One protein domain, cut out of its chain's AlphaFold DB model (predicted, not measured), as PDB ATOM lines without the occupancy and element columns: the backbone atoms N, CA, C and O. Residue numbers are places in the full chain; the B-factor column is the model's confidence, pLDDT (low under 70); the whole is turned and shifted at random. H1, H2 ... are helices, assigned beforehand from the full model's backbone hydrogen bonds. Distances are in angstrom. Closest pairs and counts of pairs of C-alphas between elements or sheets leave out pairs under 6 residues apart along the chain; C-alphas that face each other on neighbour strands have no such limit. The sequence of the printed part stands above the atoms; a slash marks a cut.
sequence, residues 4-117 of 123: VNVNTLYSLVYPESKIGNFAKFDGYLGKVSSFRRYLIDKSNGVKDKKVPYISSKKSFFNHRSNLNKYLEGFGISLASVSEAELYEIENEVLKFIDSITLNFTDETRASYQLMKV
ATOM      1  N   VAL A   4     129.851 138.628 126.722       74.38
ATOM      2  CA  VAL A   4     130.714 139.712 127.204       74.38
ATOM      3  C   VAL A   4     132.149 139.393 126.820       74.38
ATOM      4  O   VAL A   4     132.792 138.510 127.386       74.38
ATOM      5  N   ASN A   5     132.694 140.175 125.893       80.75
ATOM      6  CA  ASN A   5     134.088 140.059 125.498       80.75
ATOM      7  C   ASN A   5     134.972 140.938 126.397       80.75
ATOM      8  O   ASN A   5     135.254 142.100 126.090       80.75
ATOM      9  N   VAL A   6     135.446 140.365 127.508       76.06
ATOM     10  CA  VAL A   6     136.293 141.061 128.497       76.06
ATOM     11  C   VAL A   6     137.583 141.606 127.873       76.06
ATOM     12  O   VAL A   6     138.037 142.683 128.251       76.06
ATOM     13  N   ASN A   7     138.144 140.931 126.865       78.75
ATOM     14  CA  ASN A   7     139.342 141.408 126.167       78.75
ATOM     15  C   ASN A   7     139.080 142.703 125.393       78.75
ATOM     16  O   ASN A   7     139.938 143.586 125.366       78.75
ATOM     17  N   THR A   8     137.900 142.827 124.781       77.81
ATOM     18  CA  THR A   8     137.475 144.060 124.100       77.81
ATOM     19  C   THR A   8     137.346 145.194 125.103       77.81
ATOM     20  O   THR A   8     137.859 146.282 124.867       77.81
ATOM     21  N   LEU A   9     136.726 144.921 126.252       75.12
ATOM     22  CA  LEU A   9     136.542 145.900 127.316       75.12
ATOM     23  C   LEU A   9     137.875 146.363 127.922       75.12
ATOM     24  O   LEU A   9     138.101 147.557 128.082       75.12
ATOM     25  N   TYR A  10     138.783 145.431 128.208       78.94
ATOM     26  CA  TYR A  10     140.116 145.734 128.720       78.94
ATOM     27  C   TYR A  10     140.941 146.547 127.714       78.94
ATOM     28  O   TYR A  10     141.517 147.577 128.064       78.94
ATOM     29  N   SER A  11     140.918 146.144 126.439       82.00
ATOM     30  CA  SER A  11     141.586 146.876 125.353       82.00
ATOM     31  C   SER A  11     140.960 148.252 125.100       82.00
ATOM     32  O   SER A  11     141.606 149.115 124.518       82.00
ATOM     33  N   LEU A  12     139.715 148.480 125.531       82.50
ATOM     34  CA  LEU A  12     139.064 149.786 125.455       82.50
ATOM     35  C   LEU A  12     139.683 150.784 126.441       82.50
ATOM     36  O   LEU A  12     139.796 151.963 126.120       82.50
ATOM     37  N   VAL A  13     140.047 150.315 127.638       83.25
ATOM     38  CA  VAL A  13     140.635 151.146 128.700       83.25
ATOM     39  C   VAL A  13     142.144 151.301 128.499       83.25
ATOM     40  O   VAL A  13     142.665 152.412 128.611       83.25
ATOM     41  N   TYR A  14     142.828 150.204 128.152       85.75
ATOM     42  CA  TYR A  14     144.282 150.144 127.962       85.75
ATOM     43  C   TYR A  14     144.650 149.503 126.613       85.75
ATOM     44  O   TYR A  14     145.129 148.361 126.571       85.75
ATOM     45  N   PRO A  15     144.445 150.209 125.486       83.81
ATOM     46  CA  PRO A  15     144.675 149.660 124.146       83.81
ATOM     47  C   PRO A  15     146.129 149.232 123.905       83.81
ATOM     48  O   PRO A  15     146.381 148.295 123.149       83.81
ATOM     49  N   GLU A  16     147.082 149.868 124.585       84.06
ATOM     50  CA  GLU A  16     148.519 149.622 124.422       84.06
ATOM     51  C   GLU A  16     149.115 148.686 125.494       84.06
ATOM     52  O   GLU A  16     150.323 148.457 125.540       84.06
ATOM     53  N   SER A  17     148.273 148.063 126.324       82.06
ATOM     54  CA  SER A  17     148.712 147.135 127.385       82.06
ATOM     55  C   SER A  17     149.514 145.942 126.852       82.06
ATOM     56  O   SER A  17     150.419 145.449 127.522       82.06
ATOM     57  N   LYS A  18     149.250 145.515 125.609       81.06
ATOM     58  CA  LYS A  18     149.980 144.427 124.930       81.06
ATOM     59  C   LYS A  18     151.464 144.723 124.708       81.06
ATOM     60  O   LYS A  18     152.240 143.787 124.560       81.06
ATOM     61  N   ILE A  19     151.846 145.998 124.672       88.06
ATOM     62  CA  ILE A  19     153.240 146.443 124.553       88.06
ATOM     63  C   ILE A  19     153.776 146.997 125.884       88.06
ATOM     64  O   ILE A  19     154.798 147.673 125.907       88.06
ATOM     65  N   GLY A  20     153.088 146.711 126.998       81.69
ATOM     66  CA  GLY A  20     153.474 147.134 128.344       81.69
ATOM     67  C   GLY A  20     153.084 148.568 128.706       81.69
ATOM     68  O   GLY A  20     153.468 149.033 129.778       81.69
ATOM     69  N   ASN A  21     152.322 149.271 127.858       80.81
ATOM     70  CA  ASN A  21     151.861 150.625 128.154       80.81
ATOM     71  C   ASN A  21     150.451 150.611 128.766       80.81
ATOM     72  O   ASN A  21     149.481 150.195 128.138       80.81
ATOM     73  N   PHE A  22     150.337 151.119 129.991       77.88
ATOM     74  CA  PHE A  22     149.074 151.230 130.731       77.88
ATOM     75  C   PHE A  22     148.551 152.672 130.783       77.88
ATOM     76  O   PHE A  22     147.788 153.033 131.681       77.88
ATOM     77  N   ALA A  23     148.959 153.514 129.829       75.19
ATOM     78  CA  ALA A  23     148.403 154.847 129.676       75.19
ATOM     79  C   ALA A  23     146.881 154.779 129.482       75.19
ATOM     80  O   ALA A  23     146.358 153.951 128.732       75.19
ATOM     81  N   LYS A  24     146.169 155.665 130.182       67.25
ATOM     82  CA  LYS A  24     144.713 155.767 130.086       67.25
ATOM     83  C   LYS A  24     144.332 156.307 128.720       67.25
ATOM     84  O   LYS A  24     144.882 157.307 128.269       67.25
ATOM     85  N   PHE A  25     143.378 155.641 128.080       73.81
ATOM     86  CA  PHE A  25     142.851 156.063 126.794       73.81
ATOM     87  C   PHE A  25     141.503 156.770 126.957       73.81
ATOM     88  O   PHE A  25     140.516 156.177 127.402       73.81
ATOM     89  N   ASP A  26     141.436 158.028 126.522       76.69
ATOM     90  CA  ASP A  26     140.226 158.856 126.628       76.69
ATOM     91  C   ASP A  26     139.032 158.305 125.838       76.69
ATOM     92  O   ASP A  26     137.880 158.638 126.126       76.69
ATOM     93  N   GLY A  27     139.261 157.418 124.861       82.12
ATOM     94  CA  GLY A  27     138.175 156.824 124.082       82.12
ATOM     95  C   GLY A  27     137.195 156.000 124.923       82.12
ATOM     96  O   GLY A  27     136.010 155.957 124.586       82.12
ATOM     97  N   TYR A  28     137.639 155.415 126.043       87.94
ATOM     98  CA  TYR A  28     136.736 154.776 127.002       87.94
ATOM     99  C   TYR A  28     135.773 155.798 127.623       87.94
ATOM    100  O   TYR A  28     134.553 155.650 127.526       87.94
ATOM    101  N   LEU A  29     136.308 156.881 128.196       88.06
ATOM    102  CA  LEU A  29     135.510 157.928 128.844       88.06
ATOM    103  C   LEU A  29     134.606 158.665 127.846       88.06
ATOM    104  O   LEU A  29     133.473 159.025 128.180       88.06
ATOM    105  N   GLY A  30     135.053 158.828 126.597       88.81
ATOM    106  CA  GLY A  30     134.235 159.355 125.503       88.81
ATOM    107  C   GLY A  30     133.023 158.468 125.189       88.81
ATOM    108  O   GLY A  30     131.909 158.974 125.003       88.81
ATOM    109  N   LYS A  31     133.198 157.139 125.199       90.06
ATOM    110  CA  LYS A  31     132.095 156.174 125.038       90.06
ATOM    111  C   LYS A  31     131.138 156.198 126.225       90.06
ATOM    112  O   LYS A  31     129.929 156.264 126.007       90.06
ATOM    113  N   VAL A  32     131.655 156.220 127.456       91.56
ATOM    114  CA  VAL A  32     130.838 156.349 128.678       91.56
ATOM    115  C   VAL A  32     130.007 157.632 128.636       91.56
ATOM    116  O   VAL A  32     128.796 157.589 128.840       91.56
ATOM    117  N   SER A  33     130.617 158.760 128.272       90.25
ATOM    118  CA  SER A  33     129.926 160.052 128.147       90.25
ATOM    119  C   SER A  33     128.817 160.029 127.096       90.25
ATOM    120  O   SER A  33     127.716 160.534 127.331       90.25
ATOM    121  N   SER A  34     129.088 159.420 125.940       90.81
ATOM    122  CA  SER A  34     128.111 159.282 124.854       90.81
ATOM    123  C   SER A  34     126.929 158.410 125.276       90.81
ATOM    124  O   SER A  34     125.775 158.771 125.046       90.81
ATOM    125  N   PHE A  35     127.205 157.297 125.959       92.31
ATOM    126  CA  PHE A  35     126.162 156.411 126.457       92.31
ATOM    127  C   PHE A  35     125.337 157.072 127.569       92.31
ATOM    128  O   PHE A  35     124.107 157.008 127.559       92.31
ATOM    129  N   ARG A  36     125.984 157.809 128.478       90.25
ATOM    130  CA  ARG A  36     125.290 158.588 129.507       90.25
ATOM    131  C   ARG A  36     124.326 159.605 128.902       90.25
ATOM    132  O   ARG A  36     123.198 159.715 129.372       90.25
ATOM    133  N   ARG A  37     124.750 160.335 127.865       89.75
ATOM    134  CA  ARG A  37     123.892 161.308 127.171       89.75
ATOM    135  C   ARG A  37     122.644 160.639 126.604       89.75
ATOM    136  O   ARG A  37     121.546 161.117 126.857       89.75
ATOM    137  N   TYR A  38     122.803 159.485 125.956       89.62
ATOM    138  CA  TYR A  38     121.671 158.680 125.495       89.62
ATOM    139  C   TYR A  38     120.693 158.325 126.626       89.62
ATOM    140  O   TYR A  38     119.486 158.499 126.460       89.62
ATOM    141  N   LEU A  39     121.193 157.857 127.776       88.25
ATOM    142  CA  LEU A  39     120.343 157.517 128.922       88.25
ATOM    143  C   LEU A  39     119.587 158.747 129.457       88.25
ATOM    144  O   LEU A  39     118.400 158.645 129.767       88.25
ATOM    145  N   ILE A  40     120.247 159.909 129.531       85.62
ATOM    146  CA  ILE A  40     119.633 161.175 129.970       85.62
ATOM    147  C   ILE A  40     118.539 161.616 128.994       85.62
ATOM    148  O   ILE A  40     117.418 161.888 129.422       85.62
ATOM    149  N   ASP A  41     118.830 161.644 127.691       83.19
ATOM    150  CA  ASP A  41     117.874 162.057 126.656       83.19
ATOM    151  C   ASP A  41     116.622 161.172 126.676       83.19
ATOM    152  O   ASP A  41     115.491 161.645 126.537       83.19
ATOM    153  N   LYS A  42     116.817 159.867 126.900       78.12
ATOM    154  CA  LYS A  42     115.719 158.913 127.048       78.12
ATOM    155  C   LYS A  42     114.912 159.134 128.321       78.12
ATOM    156  O   LYS A  42     113.684 159.102 128.250       78.12
ATOM    157  N   SER A  43     115.572 159.370 129.452       74.56
ATOM    158  CA  SER A  43     114.902 159.637 130.728       74.56
ATOM    159  C   SER A  43     114.063 160.919 130.688       74.56
ATOM    160  O   SER A  43     112.870 160.895 131.004       74.56
ATOM    161  N   ASN A  44     114.641 162.012 130.186       73.69
ATOM    162  CA  ASN A  44     113.942 163.288 130.022       73.69
ATOM    163  C   ASN A  44     112.748 163.152 129.065       73.69
ATOM    164  O   ASN A  44     111.651 163.615 129.369       73.69
ATOM    165  N   GLY A  45     112.918 162.419 127.958       67.12
ATOM    166  CA  GLY A  45     111.832 162.159 127.013       67.12
ATOM    167  C   GLY A  45     110.634 161.413 127.615       67.12
ATOM    168  O   GLY A  45     109.512 161.603 127.145       67.12
ATOM    169  N   VAL A  46     110.843 160.590 128.649       64.50
ATOM    170  CA  VAL A  46     109.766 159.930 129.407       64.50
ATOM    171  C   VAL A  46     109.109 160.893 130.391       64.50
ATOM    172  O   VAL A  46     107.879 160.956 130.444       64.50
ATOM    173  N   LYS A  47     109.908 161.670 131.130       60.59
ATOM    174  CA  LYS A  47     109.422 162.657 132.105       60.59
ATOM    175  C   LYS A  47     108.491 163.685 131.462       60.59
ATOM    176  O   LYS A  47     107.410 163.942 131.989       60.59
ATOM    177  N   ASP A  48     108.868 164.194 130.293       60.97
ATOM    178  CA  ASP A  48     108.095 165.212 129.574       60.97
ATOM    179  C   ASP A  48     106.806 164.647 128.965       60.97
ATOM    180  O   ASP A  48     105.782 165.326 128.905       60.97
ATOM    181  N   LYS A  49     106.834 163.383 128.522       62.16
ATOM    182  CA  LYS A  49     105.700 162.750 127.831       62.16
ATOM    183  C   LYS A  49     104.759 161.988 128.764       62.16
ATOM    184  O   LYS A  49     103.669 161.632 128.329       62.16
ATOM    185  N   LYS A  50     105.158 161.711 130.014       60.41
ATOM    186  CA  LYS A  50     104.465 160.798 130.950       60.41
ATOM    187  C   LYS A  50     104.149 159.421 130.341       60.41
ATOM    188  O   LYS A  50     103.225 158.742 130.780       60.41
ATOM    189  N   VAL A  51     104.892 159.010 129.311       59.28
ATOM    190  CA  VAL A  51     104.732 157.707 128.652       59.28
ATOM    191  C   VAL A  51     105.808 156.780 129.192       59.28
ATOM    192  O   VAL A  51     106.962 157.200 129.247       59.28
ATOM    193  N   PRO A  52     105.483 155.530 129.543       61.53
ATOM    194  CA  PRO A  52     106.480 154.594 130.020       61.53
ATOM    195  C   PRO A  52     107.667 154.408 129.081       61.53
ATOM    196  O   PRO A  52     107.514 154.436 127.859       61.53
ATOM    197  N   TYR A  53     108.831 154.116 129.660       63.31
ATOM    198  CA  TYR A  53     110.065 153.823 128.926       63.31
ATOM    199  C   TYR A  53     109.921 152.659 127.931       63.31
ATOM    200  O   TYR A  53     110.471 152.710 126.830       63.31
ATOM    201  N   ILE A  54     109.123 151.645 128.280       70.38
ATOM    202  CA  ILE A  54     108.715 150.544 127.403       70.38
ATOM    203  C   ILE A  54     107.195 150.400 127.542       70.38
ATOM    204  O   ILE A  54     106.706 149.905 128.547       70.38
ATOM    205  N   SER A  55     106.444 150.886 126.555       70.44
ATOM    206  CA  SER A  55     104.969 150.908 126.561       70.44
ATOM    207  C   SER A  55     104.336 149.976 125.523       70.44
ATOM    208  O   SER A  55     103.120 149.836 125.438       70.44
ATOM    209  N   SER A  56     105.163 149.368 124.677       77.56
ATOM    210  CA  SER A  56     104.768 148.483 123.588       77.56
ATOM    211  C   SER A  56     105.934 147.593 123.158       77.56
ATOM    212  O   SER A  56     107.107 147.967 123.285       77.56
ATOM    213  N   LYS A  57     105.615 146.483 122.488       80.00
ATOM    214  CA  LYS A  57     106.607 145.603 121.850       80.00
ATOM    215  C   LYS A  57     107.537 146.362 120.886       80.00
ATOM    216  O   LYS A  57     108.730 146.089 120.805       80.00
ATOM    217  N   LYS A  58     107.015 147.376 120.180       82.12
ATOM    218  CA  LYS A  58     107.810 148.240 119.286       82.12
ATOM    219  C   LYS A  58     108.793 149.119 120.064       82.12
ATOM    220  O   LYS A  58     109.950 149.227 119.666       82.12
ATOM    221  N   SER A  59     108.361 149.735 121.169       79.38
ATOM    222  CA  SER A  59     109.267 150.512 122.027       79.38
ATOM    223  C   SER A  59     110.330 149.635 122.684       79.38
ATOM    224  O   SER A  59     111.477 150.064 122.746       79.38
ATOM    225  N   PHE A  60     109.988 148.398 123.066       83.06
ATOM    226  CA  PHE A  60     110.949 147.413 123.561       83.06
ATOM    227  C   PHE A  60     112.047 147.140 122.528       83.06
ATOM    228  O   PHE A  60     113.225 147.348 122.812       83.06
ATOM    229  N   PHE A  61     111.682 146.744 121.302       84.12
ATOM    230  CA  PHE A  61     112.671 146.443 120.261       84.12
ATOM    231  C   PHE A  61     113.549 147.650 119.927       84.12
ATOM    232  O   PHE A  61     114.760 147.500 119.760       84.12
ATOM    233  N   ASN A  62     112.960 148.847 119.878       86.00
ATOM    234  CA  ASN A  62     113.705 150.082 119.658       86.00
ATOM    235  C   ASN A  62     114.677 150.377 120.807       86.00
ATOM    236  O   ASN A  62     115.806 150.790 120.555       86.00
ATOM    237  N   HIS A  63     114.257 150.183 122.058       85.56
ATOM    238  CA  HIS A  63     115.117 150.375 123.225       85.56
ATOM    239  C   HIS A  63     116.262 149.363 123.239       85.56
ATOM    240  O   HIS A  63     117.421 149.766 123.252       85.56
ATOM    241  N   ARG A  64     115.956 148.067 123.099       88.00
ATOM    242  CA  ARG A  64     116.958 146.997 123.027       88.00
ATOM    243  C   ARG A  64     117.957 147.229 121.896       88.00
ATOM    244  O   ARG A  64     119.153 147.091 122.110       88.00
ATOM    245  N   SER A  65     117.485 147.609 120.707       89.75
ATOM    246  CA  SER A  65     118.357 147.907 119.563       89.75
ATOM    247  C   SER A  65     119.289 149.085 119.848       89.75
ATOM    248  O   SER A  65     120.479 149.005 119.555       89.75
ATOM    249  N   ASN A  66     118.780 150.163 120.450       89.38
ATOM    250  CA  ASN A  66     119.606 151.319 120.787       89.38
ATOM    251  C   ASN A  66     120.598 151.010 121.912       89.38
ATOM    252  O   ASN A  66     121.766 151.349 121.763       89.38
ATOM    253  N   LEU A  67     120.178 150.321 122.979       89.94
ATOM    254  CA  LEU A  67     121.091 149.830 124.015       89.94
ATOM    255  C   LEU A  67     122.206 148.984 123.406       89.94
ATOM    256  O   LEU A  67     123.375 149.245 123.668       89.94
ATOM    257  N   ASN A  68     121.855 148.019 122.552       91.00
ATOM    258  CA  ASN A  68     122.825 147.125 121.933       91.00
ATOM    259  C   ASN A  68     123.879 147.896 121.119       91.00
ATOM    260  O   ASN A  68     125.055 147.588 121.232       91.00
ATOM    261  N   LYS A  69     123.498 148.964 120.399       91.44
ATOM    262  CA  LYS A  69     124.458 149.825 119.675       91.44
ATOM    263  C   LYS A  69     125.508 150.462 120.590       91.44
ATOM    264  O   LYS A  69     126.669 150.565 120.204       91.44
ATOM    265  N   TYR A  70     125.117 150.919 121.781       91.75
ATOM    266  CA  TYR A  70     126.072 151.491 122.736       91.75
ATOM    267  C   TYR A  70     126.908 150.400 123.408       91.75
ATOM    268  O   TYR A  70     128.121 150.554 123.542       91.75
ATOM    269  N   LEU A  71     126.275 149.290 123.785       90.75
ATOM    270  CA  LEU A  71     126.893 148.182 124.513       90.75
ATOM    271  C   LEU A  71     127.879 147.364 123.675       90.75
ATOM    272  O   LEU A  71     128.918 146.963 124.198       90.75
ATOM    273  N   GLU A  72     127.647 147.218 122.371       89.31
ATOM    274  CA  GLU A  72     128.621 146.628 121.443       89.31
ATOM    275  C   GLU A  72     129.944 147.401 121.464       89.31
ATOM    276  O   GLU A  72     131.022 146.813 121.389       89.31
ATOM    277  N   GLY A  73     129.881 148.720 121.680       84.88
ATOM    278  CA  GLY A  73     131.054 149.568 121.858       84.88
ATOM    279  C   GLY A  73     131.905 149.231 123.087       84.88
ATOM    280  O   GLY A  73     133.060 149.662 123.120       84.88
ATOM    281  N   PHE A  74     131.349 148.481 124.043       87.44
ATOM    282  CA  PHE A  74     131.994 147.936 125.240       87.44
ATOM    283  C   PHE A  74     132.210 146.412 125.151       87.44
ATOM    284  O   PHE A  74     132.651 145.799 126.118       87.44
ATOM    285  N   GLY A  75     131.906 145.782 124.010       85.69
ATOM    286  CA  GLY A  75     132.000 144.330 123.840       85.69
ATOM    287  C   GLY A  75     130.878 143.540 124.523       85.69
ATOM    288  O   GLY A  75     131.089 142.377 124.861       85.69
ATOM    289  N   ILE A  76     129.712 144.157 124.749       89.44
ATOM    290  CA  ILE A  76     128.543 143.544 125.398       89.44
ATOM    291  C   ILE A  76     127.396 143.445 124.385       89.44
ATOM    292  O   ILE A  76     127.043 144.441 123.757       89.44
ATOM    293  N   SER A  77     126.776 142.267 124.251       88.75
ATOM    294  CA  SER A  77     125.625 142.060 123.354       88.75
ATOM    295  C   SER A  77     124.358 141.638 124.103       88.75
ATOM    296  O   SER A  77     124.362 140.682 124.879       88.75
ATOM    297  N   LEU A  78     123.245 142.321 123.811       85.69
ATOM    298  CA  LEU A  78     121.904 142.041 124.348       85.69
ATOM    299  C   LEU A  78     120.963 141.385 123.323       85.69
ATOM    300  O   LEU A  78     119.752 141.319 123.542       85.69
ATOM    301  N   ALA A  79     121.479 140.908 122.186       79.06
ATOM    302  CA  ALA A  79     120.656 140.439 121.065       79.06
ATOM    303  C   ALA A  79     119.650 139.328 121.442       79.06
ATOM    304  O   ALA A  79     118.546 139.276 120.892       79.06
ATOM    305  N   SER A  80     120.008 138.469 122.402       80.56
ATOM    306  CA  SER A  80     119.203 137.319 122.838       80.56
ATOM    307  C   SER A  80     118.415 137.540 124.137       80.56
ATOM    308  O   SER A  80     117.822 136.594 124.645       80.56
ATOM    309  N   VAL A  81     118.395 138.765 124.669       84.00
ATOM    310  CA  VAL A  81     117.704 139.086 125.926       84.00
ATOM    311  C   VAL A  81     116.194 139.192 125.711       84.00
ATOM    312  O   VAL A  81     115.739 139.826 124.743       84.00
ATOM    313  N   SER A  82     115.431 138.560 126.607       84.00
ATOM    314  CA  SER A  82     113.969 138.607 126.621       84.00
ATOM    315  C   SER A  82     113.440 139.946 127.150       84.00
ATOM    316  O   SER A  82     114.164 140.731 127.760       84.00
ATOM    317  N   GLU A  83     112.159 140.230 126.908       81.00
ATOM    318  CA  GLU A  83     111.522 141.462 127.398       81.00
ATOM    319  C   GLU A  83     111.417 141.507 128.922       81.00
ATOM    320  O   GLU A  83     111.656 142.558 129.511       81.00
ATOM    321  N   ALA A  84     111.158 140.359 129.553       80.56
ATOM    322  CA  ALA A  84     111.070 140.242 131.004       80.56
ATOM    323  C   ALA A  84     112.411 140.530 131.704       80.56
ATOM    324  O   ALA A  84     112.430 141.113 132.780       80.56
ATOM    325  N   GLU A  85     113.531 140.157 131.079       82.88
ATOM    326  CA  GLU A  85     114.867 140.251 131.685       82.88
ATOM    327  C   GLU A  85     115.603 141.548 131.336       82.88
ATOM    328  O   GLU A  85     116.600 141.887 131.976       82.88
ATOM    329  N   LEU A  86     115.153 142.283 130.310       84.56
ATOM    330  CA  LEU A  86     115.911 143.415 129.771       84.56
ATOM    331  C   LEU A  86     116.214 144.472 130.833       84.56
ATOM    332  O   LEU A  86     117.312 145.017 130.828       84.56
ATOM    333  N   TYR A  87     115.270 144.754 131.729       81.44
ATOM    334  CA  TYR A  87     115.466 145.759 132.772       81.44
ATOM    335  C   TYR A  87     116.570 145.367 133.757       81.44
ATOM    336  O   TYR A  87     117.458 146.169 134.053       81.44
ATOM    337  N   GLU A  88     116.528 144.130 134.248       83.06
ATOM    338  CA  GLU A  88     117.511 143.624 135.203       83.06
ATOM    339  C   GLU A  88     118.895 143.567 134.557       83.06
ATOM    340  O   GLU A  88     119.860 144.083 135.119       83.06
ATOM    341  N   ILE A  89     118.978 143.054 133.326       87.19
ATOM    342  CA  ILE A  89     120.238 142.972 132.583       87.19
ATOM    343  C   ILE A  89     120.778 144.364 132.244       87.19
ATOM    344  O   ILE A  89     121.972 144.601 132.408       87.19
ATOM    345  N   GLU A  90     119.930 145.304 131.814       88.38
ATOM    346  CA  GLU A  90     120.333 146.701 131.603       88.38
ATOM    347  C   GLU A  90     120.960 147.254 132.887       88.38
ATOM    348  O   GLU A  90     122.047 147.821 132.849       88.38
ATOM    349  N   ASN A  91     120.314 147.046 134.036       88.56
ATOM    350  CA  ASN A  91     120.798 147.537 135.318       88.56
ATOM    351  C   ASN A  91     122.158 146.945 135.721       88.56
ATOM    352  O   ASN A  91     123.054 147.690 136.118       88.56
ATOM    353  N   GLU A  92     122.333 145.631 135.592       89.75
ATOM    354  CA  GLU A  92     123.600 144.966 135.910       89.75
ATOM    355  C   GLU A  92     124.728 145.393 134.964       89.75
ATOM    356  O   GLU A  92     125.849 145.653 135.404       89.75
ATOM    357  N   VAL A  93     124.430 145.576 133.676       90.69
ATOM    358  CA  VAL A  93     125.406 146.073 132.699       90.69
ATOM    359  C   VAL A  93     125.851 147.501 133.021       90.69
ATOM    360  O   VAL A  93     127.042 147.805 132.929       90.69
ATOM    361  N   LEU A  94     124.938 148.385 133.438       91.81
ATOM    362  CA  LEU A  94     125.315 149.741 133.844       91.81
ATOM    363  C   LEU A  94     126.196 149.738 135.104       91.81
ATOM    364  O   LEU A  94     127.211 150.431 135.128       91.81
ATOM    365  N   LYS A  95     125.865 148.927 136.121       90.88
ATOM    366  CA  LYS A  95     126.711 148.757 137.319       90.88
ATOM    367  C   LYS A  95     128.096 148.227 136.971       90.88
ATOM    368  O   LYS A  95     129.087 148.654 137.565       90.88
ATOM    369  N   PHE A  96     128.166 147.297 136.025       90.62
ATOM    370  CA  PHE A  96     129.427 146.756 135.549       90.62
ATOM    371  C   PHE A  96     130.289 147.848 134.906       90.62
ATOM    372  O   PHE A  96     131.437 148.021 135.305       90.62
ATOM    373  N   ILE A  97     129.731 148.650 133.992       91.00
ATOM    374  CA  ILE A  97     130.460 149.763 133.359       91.00
ATOM    375  C   ILE A  97     130.916 150.798 134.402       91.00
ATOM    376  O   ILE A  97     132.066 151.237 134.357       91.00
ATOM    377  N   ASP A  98     130.066 151.138 135.374       91.12
ATOM    378  CA  ASP A  98     130.429 152.051 136.466       91.12
ATOM    379  C   ASP A  98     131.559 151.484 137.328       91.12
ATOM    380  O   ASP A  98     132.488 152.206 137.688       91.12
ATOM    381  N   SER A  99     131.525 150.182 137.619       88.69
ATOM    382  CA  SER A  99     132.594 149.511 138.362       88.69
ATOM    383  C   SER A  99     133.907 149.552 137.587       88.69
ATOM    384  O   SER A  99     134.949 149.825 138.176       88.69
ATOM    385  N   ILE A 100     133.880 149.343 136.270       87.62
ATOM    386  CA  ILE A 100     135.084 149.456 135.439       87.62
ATOM    387  C   ILE A 100     135.607 150.892 135.431       87.62
ATOM    388  O   ILE A 100     136.803 151.102 135.622       87.62
ATOM    389  N   THR A 101     134.717 151.873 135.282       89.12
ATOM    390  CA  THR A 101     135.081 153.294 135.324       89.12
ATOM    391  C   THR A 101     135.786 153.622 136.641       89.12
ATOM    392  O   THR A 101     136.881 154.171 136.625       89.12
ATOM    393  N   LEU A 102     135.217 153.215 137.777       87.38
ATOM    394  CA  LEU A 102     135.775 153.509 139.097       87.38
ATOM    395  C   LEU A 102     137.090 152.780 139.399       87.38
ATOM    396  O   LEU A 102     137.934 153.336 140.093       87.38
ATOM    397  N   ASN A 103     137.257 151.541 138.927       84.50
ATOM    398  CA  ASN A 103     138.420 150.720 139.283       84.50
ATOM    399  C   ASN A 103     139.591 150.855 138.301       84.50
ATOM    400  O   ASN A 103     140.736 150.651 138.691       84.50
ATOM    401  N   PHE A 104     139.324 151.174 137.032       82.25
ATOM    402  CA  PHE A 104     140.341 151.192 135.974       82.25
ATOM    403  C   PHE A 104     140.573 152.589 135.378       82.25
ATOM    404  O   PHE A 104     141.402 152.768 134.487       82.25
ATOM    405  N   THR A 105     139.894 153.620 135.882       80.44
ATOM    406  CA  THR A 105     140.158 155.021 135.519       80.44
ATOM    407  C   THR A 105     140.383 155.859 136.784       80.44
ATOM    408  O   THR A 105     140.124 155.384 137.881       80.44
ATOM    409  N   ASP A 106     140.902 157.091 136.664       78.31
ATOM    410  CA  ASP A 106     140.979 158.019 137.826       78.31
ATOM    411  C   ASP A 106     139.655 158.767 138.048       78.31
ATOM    412  O   ASP A 106     139.576 159.724 138.821       78.31
ATOM    413  N   GLU A 107     138.608 158.387 137.319       77.88
ATOM    414  CA  GLU A 107     137.398 159.172 137.219       77.88
ATOM    415  C   GLU A 107     136.355 158.710 138.237       77.88
ATOM    416  O   GLU A 107     135.711 157.670 138.109       77.88
ATOM    417  N   THR A 108     136.188 159.528 139.273       73.06
ATOM    418  CA  THR A 108     135.228 159.312 140.365       73.06
ATOM    419  C   THR A 108     134.008 160.228 140.260       73.06
ATOM    420  O   THR A 108     133.071 160.120 141.059       73.06
ATOM    421  N   ARG A 109     133.977 161.143 139.279       74.81
ATOM    422  CA  ARG A 109     132.880 162.100 139.117       74.81
ATOM    423  C   ARG A 109     131.592 161.381 138.746       74.81
ATOM    424  O   ARG A 109     131.528 160.526 137.862       74.81
ATOM    425  N   ALA A 110     130.503 161.872 139.330       72.31
ATOM    426  CA  ALA A 110     129.144 161.448 139.007       72.31
ATOM    427  C   ALA A 110     128.794 161.586 137.511       72.31
ATOM    428  O   ALA A 110     127.895 160.898 137.029       72.31
ATOM    429  N   SER A 111     129.496 162.455 136.774       77.06
ATOM    430  CA  SER A 111     129.308 162.668 135.336       77.06
ATOM    431  C   SER A 111     129.665 161.457 134.473       77.06
ATOM    432  O   SER A 111     129.255 161.434 133.319       77.06
ATOM    433  N   TYR A 112     130.372 160.460 135.011       80.56
ATOM    434  CA  TYR A 112     130.741 159.235 134.291       80.56
ATOM    435  C   TYR A 112     130.078 157.972 134.852       80.56
ATOM    436  O   TYR A 112     130.302 156.886 134.340       80.56
ATOM    437  N   GLN A 113     129.214 158.111 135.863       85.19
ATOM    438  CA  GLN A 113     128.479 156.993 136.456       85.19
ATOM    439  C   GLN A 113     127.092 156.878 135.818       85.19
ATOM    440  O   GLN A 113     126.214 157.713 136.051       85.19
ATOM    441  N   LEU A 114     126.881 155.862 134.991       89.69
ATOM    442  CA  LEU A 114     125.642 155.589 134.269       89.69
ATOM    443  C   LEU A 114     124.474 155.292 135.217       89.69
ATOM    444  O   LEU A 114     123.358 155.744 134.961       89.69
ATOM    445  N   MET A 115     124.726 154.637 136.353       88.62
ATOM    446  CA  MET A 115     123.691 154.316 137.345       88.62
ATOM    447  C   MET A 115     123.090 155.547 138.028       88.62
ATOM    448  O   MET A 115     122.000 155.466 138.587       88.62
ATOM    449  N   LYS A 116     123.767 156.703 137.965       84.12
ATOM    450  CA  LYS A 116     123.238 157.977 138.476       84.12
ATOM    451  C   LYS A 116     122.243 158.653 137.532       84.12
ATOM    452  O   LYS A 116     121.740 159.723 137.864       84.12
ATOM    453  N   VAL A 117     121.996 158.108 136.338       81.69
ATOM    454  CA  VAL A 117     120.891 158.580 135.494       81.69
ATOM    455  C   VAL A 117     119.589 158.001 136.041       81.69
ATOM    456  O   VAL A 117     119.408 156.783 136.060       81.69
TER     457      VAL A 117
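What this domain is: This is residues 4 to 117 of the 123 residues of an uncharacterized protein of Rheinheimera sp. F8 (UniProt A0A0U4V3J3). Three long helices, H2, H3 and H4, form a loosely packed triangle along the longest axis, with short H1 crosswise at the end where H2 begins and H4 ends. The 114 printed residues hold H1 to H4 in that order and no named strand: all helix, compact with a radius of gyration of the C-alphas of 15.2 A, spanning 49 by 29 by 17 A.

Where its parts are: Find C-alpha 26 at (140.226, 158.856, 126.628); from there H2 runs 34.8 A to residue 49. H3 is residues 57 to 72, 22.0 A; H1 is residues 6 to 13, 11.0 A. H4, residues 86 to 104, 26.4 A, ends at (140.341, 151.192, 135.974).

How they stand to each other: H2 touches H1 with residues 26 to 28 alone, about perpendicular at 82 degrees; C-alphas 13 and 28 are closest, 5.6 A. H2 and H3 are close but not clearly touching, C-alphas 35 and 70 closest at 6.2 A, opposite ways at a shallow 17 degrees. H1 and H3 are apart. In each helix every O i to N i+4 pair is within hydrogen-bond range.

The domain as a whole: C-alphas 19 and 50 are farthest apart, 51.2 A. Links H1 to H2 and H3 to H4 are long; the printed part has no cut. Look for pLDDT under 70 at residues 24 and 45 to 53.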